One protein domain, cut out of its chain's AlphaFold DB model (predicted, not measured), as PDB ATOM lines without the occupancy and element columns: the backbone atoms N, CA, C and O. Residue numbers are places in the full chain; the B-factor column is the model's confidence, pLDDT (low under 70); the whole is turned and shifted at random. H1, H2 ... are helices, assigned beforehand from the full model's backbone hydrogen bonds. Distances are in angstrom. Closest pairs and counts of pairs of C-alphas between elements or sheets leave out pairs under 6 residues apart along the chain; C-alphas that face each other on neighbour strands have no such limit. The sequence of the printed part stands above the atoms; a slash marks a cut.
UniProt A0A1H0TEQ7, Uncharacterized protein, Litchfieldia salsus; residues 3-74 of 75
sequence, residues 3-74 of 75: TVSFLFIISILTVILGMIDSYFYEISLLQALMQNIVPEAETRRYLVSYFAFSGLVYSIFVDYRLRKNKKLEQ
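What this domain is: This is residues 3 to 74 of the 75 residues of an uncharacterized protein of Litchfieldia salsus (UniProt A0A1H0TEQ7). Two long helices, H1 and H3, run opposite ways as a narrow V that closes where the start of H1 meets H3; short H2 packs on H1 residues 14 to 22 and bridges the open end. H3 runs on past H1, and residues 65 to 74 stick out as an arm that adds to the length. The 72 printed residues hold three named helices, H1, H2, H3 in order, and no named strand: all helix, only just loose, close to extended, with a radius of gyration of the C-alphas of 16.4 A and spans of 56 by 23 by 13 A.

Where its parts are: Find C-alpha 3 at (21.963, 37.513, 12.894); from there H1, residues 3 to 25, runs 32.4 A. H2 is residues 29 to 37. H3, residues 45 to 72, runs 40.9 A to C-alpha 72 at (36.090, 21.956, 15.601).

How they stand to each other: Look at Gly 18 and Leu 33, the closest C-alphas of H1 and H2, 5.0 A apart: these helices touch at a steep tilt of 59 degrees. H1, with residues 3 to 10 alone, touches H3 at a shallow tilt of 18 degrees, opposite ways; the closest C-alphas, of Thr 3 and Ser 59, are 4.9 A apart. H2 and H3 are close but not clearly touching, the C-alphas of Asn 36 and Arg 45 being 7.2 A apart. In H1, H2 and H3 every O i to N i+4 pair is within hydrogen-bond range.

The domain as a whole: The C-alphas of Glu 26 and Gln 74, the two farthest apart, are 56.4 A apart. The printed part has no cut, and no link is long. In this model pLDDT is under 70 at residues 39 to 43 and 71 to 74.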
ATOM      1  N   THR A   3      22.219  36.200  12.284       88.56
ATOM      2  CA  THR A   3      21.963  37.513  12.894       88.56
ATOM      3  C   THR A   3      21.648  38.586  11.844       88.56
ATOM      4  O   THR A   3      20.734  39.384  12.020       88.56
ATOM      5  N   VAL A   4      22.365  38.590  10.713       87.69
ATOM      6  CA  VAL A   4      22.149  39.569   9.630       87.69
ATOM      7  C   VAL A   4      20.811  39.323   8.941       87.69
ATOM      8  O   VAL A   4      20.058  40.265   8.714       87.69
ATOM      9  N   SER A   5      20.483  38.058   8.663       90.00
ATOM     10  CA  SER A   5      19.179  37.687   8.110       90.00
ATOM     11  C   SER A   5      18.035  38.073   9.050       90.00
ATOM     12  O   SER A   5      17.025  38.600   8.593       90.00
ATOM     13  N   PHE A   6      18.210  37.875  10.358       89.81
ATOM     14  CA  PHE A   6      17.229  38.269  11.366       89.81
ATOM     15  C   PHE A   6      16.987  39.786  11.380       89.81
ATOM     16  O   PHE A   6      15.839  40.223  11.301       89.81
ATOM     17  N   LEU A   7      18.057  40.591  11.402       89.44
ATOM     18  CA  LEU A   7      17.957  42.055  11.359       89.44
ATOM     19  C   LEU A   7      17.283  42.550  10.077       89.44
ATOM     20  O   LEU A   7      16.449  43.454  10.125       89.44
ATOM     21  N   PHE A   8      17.611  41.942   8.937       92.56
ATOM     22  CA  PHE A   8      17.006  42.281   7.653       92.56
ATOM     23  C   PHE A   8      15.494  42.010   7.639       92.56
ATOM     24  O   PHE A   8      14.714  42.888   7.271       92.56
ATOM     25  N   ILE A   9      15.072  40.831   8.109       91.50
ATOM     26  CA  ILE A   9      13.653  40.450   8.182       91.50
ATOM     27  C   ILE A   9      12.883  41.384   9.119       91.50
ATOM     28  O   ILE A   9      11.829  41.892   8.737       91.50
ATOM     29  N   ILE A  10      13.411  41.658  10.318       89.62
ATOM     30  CA  ILE A  10      12.768  42.581  11.265       89.62
ATOM     31  C   ILE A  10      12.631  43.984  10.674       89.62
ATOM     32  O   ILE A  10      11.580  44.609  10.824       89.62
ATOM     33  N   SER A  11      13.660  44.471   9.981       89.50
ATOM     34  CA  SER A  11      13.636  45.808   9.385       89.50
ATOM     35  C   SER A  11      12.544  45.915   8.321       89.50
ATOM     36  O   SER A  11      11.747  46.849   8.350       89.50
ATOM     37  N   ILE A  12      12.442  44.921   7.430       92.75
ATOM     38  CA  ILE A  12      11.398  44.873   6.395       92.75
ATOM     39  C   ILE A  12      10.006  44.801   7.018       92.75
ATOM     40  O   ILE A  12       9.125  45.563   6.627       92.75
ATOM     41  N   LEU A  13       9.803  43.921   8.000       89.94
ATOM     42  CA  LEU A  13       8.508  43.784   8.670       89.94
ATOM     43  C   LEU A  13       8.080  45.086   9.354       89.94
ATOM     44  O   LEU A  13       6.913  45.460   9.275       89.94
ATOM     45  N   THR A  14       9.024  45.803   9.967       87.88
ATOM     46  CA  THR A  14       8.759  47.098  10.612       87.88
ATOM     47  C   THR A  14       8.348  48.156   9.588       87.88
ATOM     48  O   THR A  14       7.409  48.912   9.830       87.88
ATOM     49  N   VAL A  15       8.994  48.186   8.418       89.94
ATOM     50  CA  VAL A  15       8.623  49.098   7.322       89.94
ATOM     51  C   VAL A  15       7.239  48.769   6.769       89.94
ATOM     52  O   VAL A  15       6.438  49.680   6.585       89.94
ATOM     53  N   ILE A  16       6.930  47.488   6.554       91.19
ATOM     54  CA  ILE A  16       5.605  47.055   6.084       91.19
ATOM     55  C   ILE A  16       4.520  47.450   7.092       91.19
ATOM     56  O   ILE A  16       3.502  48.009   6.697       91.19
ATOM     57  N   LEU A  17       4.747  47.224   8.390       88.00
ATOM     58  CA  LEU A  17       3.835  47.669   9.451       88.00
ATOM     59  C   LEU A  17       3.646  49.188   9.440       88.00
ATOM     60  O   LEU A  17       2.516  49.660   9.476       88.00
ATOM     61  N   GLY A  18       4.733  49.953   9.307       86.62
ATOM     62  CA  GLY A  18       4.666  51.409   9.186       86.62
ATOM     63  C   GLY A  18       3.894  51.880   7.951       86.62
ATOM     64  O   GLY A  18       3.167  52.865   8.034       86.62
ATOM     65  N   MET A  19       4.000  51.173   6.820       89.25
ATOM     66  CA  MET A  19       3.208  51.455   5.615       89.25
ATOM     67  C   MET A  19       1.720  51.174   5.827       89.25
ATOM     68  O   MET A  19       0.892  51.989   5.427       89.25
ATOM     69  N   ILE A  20       1.385  50.049   6.465       89.44
ATOM     70  CA  ILE A  20       0.001  49.697   6.803       89.44
ATOM     71  C   ILE A  20      -0.583  50.763   7.733       89.44
ATOM     72  O   ILE A  20      -1.621  51.336   7.421       89.44
ATOM     73  N   ASP A  21       0.105  51.093   8.825       85.75
ATOM     74  CA  ASP A  21      -0.380  52.088   9.783       85.75
ATOM     75  C   ASP A  21      -0.489  53.485   9.157       85.75
ATOM     76  O   ASP A  21      -1.475  54.184   9.371       85.75
ATOM     77  N   SER A  22       0.477  53.886   8.329       89.62
ATOM     78  CA  SER A  22       0.412  55.153   7.592       89.62
ATOM     79  C   SER A  22      -0.793  55.213   6.653       89.62
ATOM     80  O   SER A  22      -1.447  56.250   6.562       89.62
ATOM     81  N   TYR A  23      -1.121  54.098   5.996       90.88
ATOM     82  CA  TYR A  23      -2.279  54.006   5.113       90.88
ATOM     83  C   TYR A  23      -3.609  54.035   5.880       90.88
ATOM     84  O   TYR A  23      -4.531  54.731   5.470       90.88
ATOM     85  N   PHE A  24      -3.716  53.305   6.996       89.38
ATOM     86  CA  PHE A  24      -4.965  53.200   7.762       89.38
ATOM     87  C   PHE A  24      -5.254  54.410   8.654       89.38
ATOM     88  O   PHE A  24      -6.416  54.770   8.821       89.38
ATOM     89  N   TYR A  25      -4.225  55.015   9.247       87.50
ATOM     90  CA  TYR A  25      -4.377  56.129  10.188       87.50
ATOM     91  C   TYR A  25      -4.123  57.499   9.545       87.50
ATOM     92  O   TYR A  25      -4.109  58.500  10.257       87.50
ATOM     93  N   GLU A  26      -3.895  57.551   8.226       88.50
ATOM     94  CA  GLU A  26      -3.595  58.772   7.453       88.50
ATOM     95  C   GLU A  26      -2.441  59.617   8.038       88.50
ATOM     96  O   GLU A  26      -2.325  60.821   7.806       88.50
ATOM     97  N   ILE A  27      -1.550  58.980   8.801       90.50
ATOM     98  CA  ILE A  27      -0.355  59.606   9.373       90.50
ATOM     99  C   ILE A  27       0.836  59.439   8.435       90.50
ATOM    100  O   ILE A  27       0.897  58.516   7.621       90.50
ATOM    101  N   SER A  28       1.842  60.302   8.575       90.06
ATOM    102  CA  SER A  28       3.081  60.150   7.805       90.06
ATOM    103  C   SER A  28       3.798  58.835   8.147       90.06
ATOM    104  O   SER A  28       3.832  58.414   9.303       90.06
ATOM    105  N   LEU A  29       4.434  58.207   7.153       85.06
ATOM    106  CA  LEU A  29       5.172  56.948   7.334       85.06
ATOM    107  C   LEU A  29       6.254  57.050   8.419       85.06
ATOM    108  O   LEU A  29       6.459  56.123   9.194       85.06
ATOM    109  N   LEU A  30       6.912  58.205   8.518       84.75
ATOM    110  CA  LEU A  30       7.934  58.466   9.531       84.75
ATOM    111  C   LEU A  30       7.329  58.514  10.947       84.75
ATOM    112  O   LEU A  30       7.913  57.987  11.893       84.75
ATOM    113  N   GLN A  31       6.129  59.082  11.081       84.50
ATOM    114  CA  GLN A  31       5.380  59.113  12.336       84.50
ATOM    115  C   GLN A  31       4.847  57.726  12.715       84.50
ATOM    116  O   GLN A  31       4.986  57.329  13.871       84.50
ATOM    117  N   ALA A  32       4.333  56.957  11.749       85.38
ATOM    118  CA  ALA A  32       3.912  55.569  11.952       85.38
ATOM    119  C   ALA A  32       5.076  54.676  12.412       85.38
ATOM    120  O   ALA A  32       4.929  53.862  13.325       85.38
ATOM    121  N   LEU A  33       6.265  54.853  11.826       84.38
ATOM    122  CA  LEU A  33       7.469  54.134  12.244       84.38
ATOM    123  C   LEU A  33       7.897  54.502  13.666       84.38
ATOM    124  O   LEU A  33       8.172  53.606  14.460       84.38
ATOM    125  N   MET A  34       7.914  55.792  14.019       82.38
ATOM    126  CA  MET A  34       8.243  56.206  15.388       82.38
ATOM    127  C   MET A  34       7.254  55.641  16.412       82.38
ATOM    128  O   MET A  34       7.677  55.132  17.447       82.38
ATOM    129  N   GLN A  35       5.955  55.657  16.108       79.50
ATOM    130  CA  GLN A  35       4.929  55.092  16.989       79.50
ATOM    131  C   GLN A  35       5.038  53.570  17.143       79.50
ATOM    132  O   GLN A  35       4.708  53.039  18.199       79.50
ATOM    133  N   ASN A  36       5.515  52.861  16.119       75.56
ATOM    134  CA  ASN A  36       5.729  51.416  16.193       75.56
ATOM    135  C   ASN A  36       7.009  51.020  16.935       75.56
ATOM    136  O   ASN A  36       7.085  49.911  17.462       75.56
ATOM    137  N   ILE A  37       8.004  51.908  16.993       71.62
ATOM    138  CA  ILE A  37       9.262  51.655  17.707       71.62
ATOM    139  C   ILE A  37       9.109  51.902  19.210       71.62
ATOM    140  O   ILE A  37       9.753  51.205  19.990       71.62
ATOM    141  N   VAL A  38       8.283  52.868  19.626       74.31
ATOM    142  CA  VAL A  38       8.078  53.185  21.047       74.31
ATOM    143  C   VAL A  38       7.170  52.124  21.687       74.31
ATOM    144  O   VAL A  38       5.986  52.041  21.350       74.31
ATOM    145  N   PRO A  39       7.689  51.293  22.611       62.50
ATOM    146  CA  PRO A  39       6.880  50.282  23.269       62.50
ATOM    147  C   PRO A  39       6.001  50.943  24.336       62.50
ATOM    148  O   PRO A  39       6.477  51.338  25.397       62.50
ATOM    149  N   GLU A  40       4.704  51.046  24.067       68.88
ATOM    150  CA  GLU A  40       3.710  51.390  25.085       68.88
ATOM    151  C   GLU A  40       3.359  50.145  25.912       68.88
ATOM    152  O   GLU A  40       3.064  49.081  25.359       68.88
ATOM    153  N   ALA A  41       3.411  50.276  27.241       58.88
ATOM    154  CA  ALA A  41       3.345  49.161  28.192       58.88
ATOM    155  C   ALA A  41       2.013  48.388  28.180       58.88
ATOM    156  O   ALA A  41       1.988  47.214  28.546       58.88
ATOM    157  N   GLU A  42       0.919  49.013  27.741       62.53
ATOM    158  CA  GLU A  42      -0.413  48.390  27.698       62.53
ATOM    159  C   GLU A  42      -0.729  47.729  26.347       62.53
ATOM    160  O   GLU A  42      -1.723  47.014  26.201       62.53
ATOM    161  N   THR A  43       0.129  47.921  25.345       67.19
ATOM    162  CA  THR A  43      -0.159  47.537  23.963       67.19
ATOM    163  C   THR A  43       0.539  46.226  23.603       67.19
ATOM    164  O   THR A  43       1.655  45.938  24.035       67.19
ATOM    165  N   ARG A  44      -0.058  45.448  22.685       71.88
ATOM    166  CA  ARG A  44       0.573  44.256  22.069       71.88
ATOM    167  C   ARG A  44       1.956  44.542  21.451       71.88
ATOM    168  O   ARG A  44       2.719  43.609  21.221       71.88
ATOM    169  N   ARG A  45       2.299  45.817  21.227       71.50
ATOM    170  CA  ARG A  45       3.626  46.295  20.812       71.50
ATOM    171  C   ARG A  45       4.736  45.854  21.772       71.50
ATOM    172  O   ARG A  45       5.785  45.434  21.296       71.50
ATOM    173  N   TYR A  46       4.487  45.819  23.086       78.19
ATOM    174  CA  TYR A  46       5.470  45.327  24.060       78.19
ATOM    175  C   TYR A  46       5.859  43.860  23.815       78.19
ATOM    176  O   TYR A  46       7.038  43.512  23.870       78.19
ATOM    177  N   LEU A  47       4.889  43.000  23.476       80.94
ATOM    178  CA  LEU A  47       5.161  41.600  23.131       80.94
ATOM    179  C   LEU A  47       6.027  41.501  21.874       80.94
ATOM    180  O   LEU A  47       6.977  40.723  21.852       80.94
ATOM    181  N   VAL A  48       5.739  42.305  20.849       82.06
ATOM    182  CA  VAL A  48       6.539  42.341  19.615       82.06
ATOM    183  C   VAL A  48       7.978  42.761  19.918       82.06
ATOM    184  O   VAL A  48       8.907  42.085  19.472       82.06
ATOM    185  N   SER A  49       8.182  43.799  20.734       81.81
ATOM    186  CA  SER A  49       9.517  44.230  21.172       81.81
ATOM    187  C   SER A  49      10.239  43.150  21.985       81.81
ATOM    188  O   SER A  49      11.427  42.908  21.766       81.81
ATOM    189  N   TYR A  50       9.530  42.455  22.878       86.38
ATOM    190  CA  TYR A  50      10.086  41.350  23.659       86.38
ATOM    191  C   TYR A  50      10.525  40.181  22.766       86.38
ATOM    192  O   TYR A  50      11.657  39.699  22.873       86.38
ATOM    193  N   PHE A  51       9.669  39.751  21.835       88.25
ATOM    194  CA  PHE A  51      10.004  38.685  20.892       88.25
ATOM    195  C   PHE A  51      11.150  39.093  19.964       88.25
ATOM    196  O   PHE A  51      12.067  38.295  19.769       88.25
ATOM    197  N   ALA A  52      11.162  40.333  19.471       86.44
ATOM    198  CA  ALA A  52      12.261  40.872  18.675       86.44
ATOM    199  C   ALA A  52      13.592  40.821  19.440       86.44
ATOM    200  O   ALA A  52      14.598  40.357  18.899       86.44
ATOM    201  N   PHE A  53      13.596  41.213  20.717       89.44
ATOM    202  CA  PHE A  53      14.789  41.147  21.558       89.44
ATOM    203  C   PHE A  53      15.242  39.701  21.810       89.44
ATOM    204  O   PHE A  53      16.411  39.372  21.601       89.44
ATOM    205  N   SER A  54      14.321  38.806  22.180       91.19
ATOM    206  CA  SER A  54      14.640  37.388  22.401       91.19
ATOM    207  C   SER A  54      15.164  36.697  21.132       91.19
ATOM    208  O   SER A  54      16.133  35.936  21.190       91.19
ATOM    209  N   GLY A  55      14.582  37.017  19.971       89.56
ATOM    210  CA  GLY A  55      14.995  36.500  18.672       89.56
ATOM    211  C   GLY A  55      16.387  36.989  18.285       89.56
ATOM    212  O   GLY A  55      17.187  36.212  17.763       89.56
ATOM    213  N   LEU A  56      16.720  38.236  18.630       91.06
ATOM    214  CA  LEU A  56      18.047  38.802  18.414       91.06
ATOM    215  C   LEU A  56      19.096  38.053  19.240       91.06
ATOM    216  O   LEU A  56      20.082  37.573  18.675       91.06
ATOM    217  N   VAL A  57      18.855  37.869  20.541       92.62
ATOM    218  CA  VAL A  57      19.749  37.106  21.434       92.62
ATOM    219  C   VAL A  57      19.947  35.678  20.917       92.62
ATOM    220  O   VAL A  57      21.081  35.201  20.826       92.62
ATOM    221  N   TYR A  58      18.865  35.013  20.508       92.38
ATOM    222  CA  TYR A  58      18.936  33.663  19.954       92.38
ATOM    223  C   TYR A  58      19.722  33.613  18.637       92.38
ATOM    224  O   TYR A  58      20.555  32.727  18.446       92.38
ATOM    225  N   SER A  59      19.524  34.584  17.741       90.56
ATOM    226  CA  SER A  59      20.241  34.648  16.462       90.56
ATOM    227  C   SER A  59      21.757  34.796  16.646       90.56
ATOM    228  O   SER A  59      22.522  34.099  15.974       90.56
ATOM    229  N   ILE A  60      22.188  35.604  17.626       90.19
ATOM    230  CA  ILE A  60      23.599  35.751  18.012       90.19
ATOM    231  C   ILE A  60      24.134  34.429  18.566       90.19
ATOM    232  O   ILE A  60      25.218  33.989  18.176       90.19
ATOM    233  N   PHE A  61      23.375  33.774  19.449       91.62
ATOM    234  CA  PHE A  61      23.767  32.491  20.026       91.62
ATOM    235  C   PHE A  61      23.947  31.408  18.953       91.62
ATOM    236  O   PHE A  61      24.934  30.667  18.974       91.62
ATOM    237  N   VAL A  62      23.041  31.341  17.975       90.19
ATOM    238  CA  VAL A  62      23.132  30.407  16.845       90.19
ATOM    239  C   VAL A  62      24.347  30.713  15.972       90.19
ATOM    240  O   VAL A  62      25.109  29.795  15.662       90.19
ATOM    241  N   ASP A  63      24.582  31.979  15.611       89.25
ATOM    242  CA  ASP A  63      25.772  32.362  14.839       89.25
ATOM    243  C   ASP A  63      27.070  32.031  15.603       89.25
ATOM    244  O   ASP A  63      28.031  31.549  14.998       89.25
ATOM    245  N   TYR A  64      27.102  32.227  16.927       88.19
ATOM    246  CA  TYR A  64      28.241  31.853  17.771       88.19
ATOM    247  C   TYR A  64      28.462  30.334  17.793       88.19
ATOM    248  O   TYR A  64      29.582  29.866  17.567       88.19
ATOM    249  N   ARG A  65      27.396  29.549  17.997       88.94
ATOM    250  CA  ARG A  65      27.452  28.080  17.994       88.94
ATOM    251  C   ARG A  65      27.930  27.536  16.648       88.94
ATOM    252  O   ARG A  65      28.799  26.668  16.619       88.94
ATOM    253  N   LEU A  66      27.415  28.070  15.540       86.44
ATOM    254  CA  LEU A  66      27.828  27.681  14.188       86.44
ATOM    255  C   LEU A  66      29.308  27.989  13.933       86.44
ATOM    256  O   LEU A  66      30.016  27.159  13.366       86.44
ATOM    257  N   ARG A  67      29.802  29.151  14.382       84.75
ATOM    258  CA  ARG A  67      31.230  29.501  14.285       84.75
ATOM    259  C   ARG A  67      32.112  28.572  15.121       84.75
ATOM    260  O   ARG A  67      33.197  28.225  14.668       84.75
ATOM    261  N   LYS A  68      31.659  28.166  16.312       82.50
ATOM    262  CA  LYS A  68      32.389  27.220  17.169       82.50
ATOM    263  C   LYS A  68      32.474  25.829  16.534       82.50
ATOM    264  O   LYS A  68      33.556  25.257  16.500       82.50
ATOM    265  N   ASN A  69      31.371  25.316  15.992       80.31
ATOM    266  CA  ASN A  69      31.345  23.995  15.358       80.31
ATOM    267  C   ASN A  69      32.221  23.932  14.100       80.31
ATOM    268  O   ASN A  69      32.943  22.962  13.922       80.31
ATOM    269  N   LYS A  70      32.240  24.995  13.283       74.94
ATOM    270  CA  LYS A  70      33.130  25.069  12.112       74.94
ATOM    271  C   LYS A  70      34.618  25.044  12.462       74.94
ATOM    272  O   LYS A  70      35.402  24.570  11.657       74.94
ATOM    273  N   LYS A  71      35.009  25.564  13.632       67.94
ATOM    274  CA  LYS A  71      36.401  25.488  14.100       67.94
ATOM    275  C   LYS A  71      36.787  24.070  14.526       67.94
ATOM    276  O   LYS A  71      37.895  23.659  14.251       67.94
ATOM    277  N   LEU A  72      35.864  23.333  15.145       66.81
ATOM    278  CA  LEU A  72      36.090  21.956  15.601       66.81
ATOM    279  C   LEU A  72      36.165  20.927  14.460       66.81
ATOM    280  O   LEU A  72      36.743  19.873  14.656       66.81
ATOM    281  N   GLU A  73      35.569  21.204  13.296       61.72
ATOM    282  CA  GLU A  73      35.680  20.348  12.098       61.72
ATOM    283  C   GLU A  73      36.967  20.586  11.285       61.72
ATOM    284  O   GLU A  73      37.224  19.854  10.333       61.72
ATOM    285  N   GLN A  74      37.742  21.628  11.606       57.34
ATOM    286  CA  GLN A  74      38.977  21.984  10.897       57.34
ATOM    287  C   GLN A  74      40.263  21.649  11.674       57.34
ATOM    288  O   GLN A  74      41.339  21.811  11.099       57.34
TER     289      GLN A  74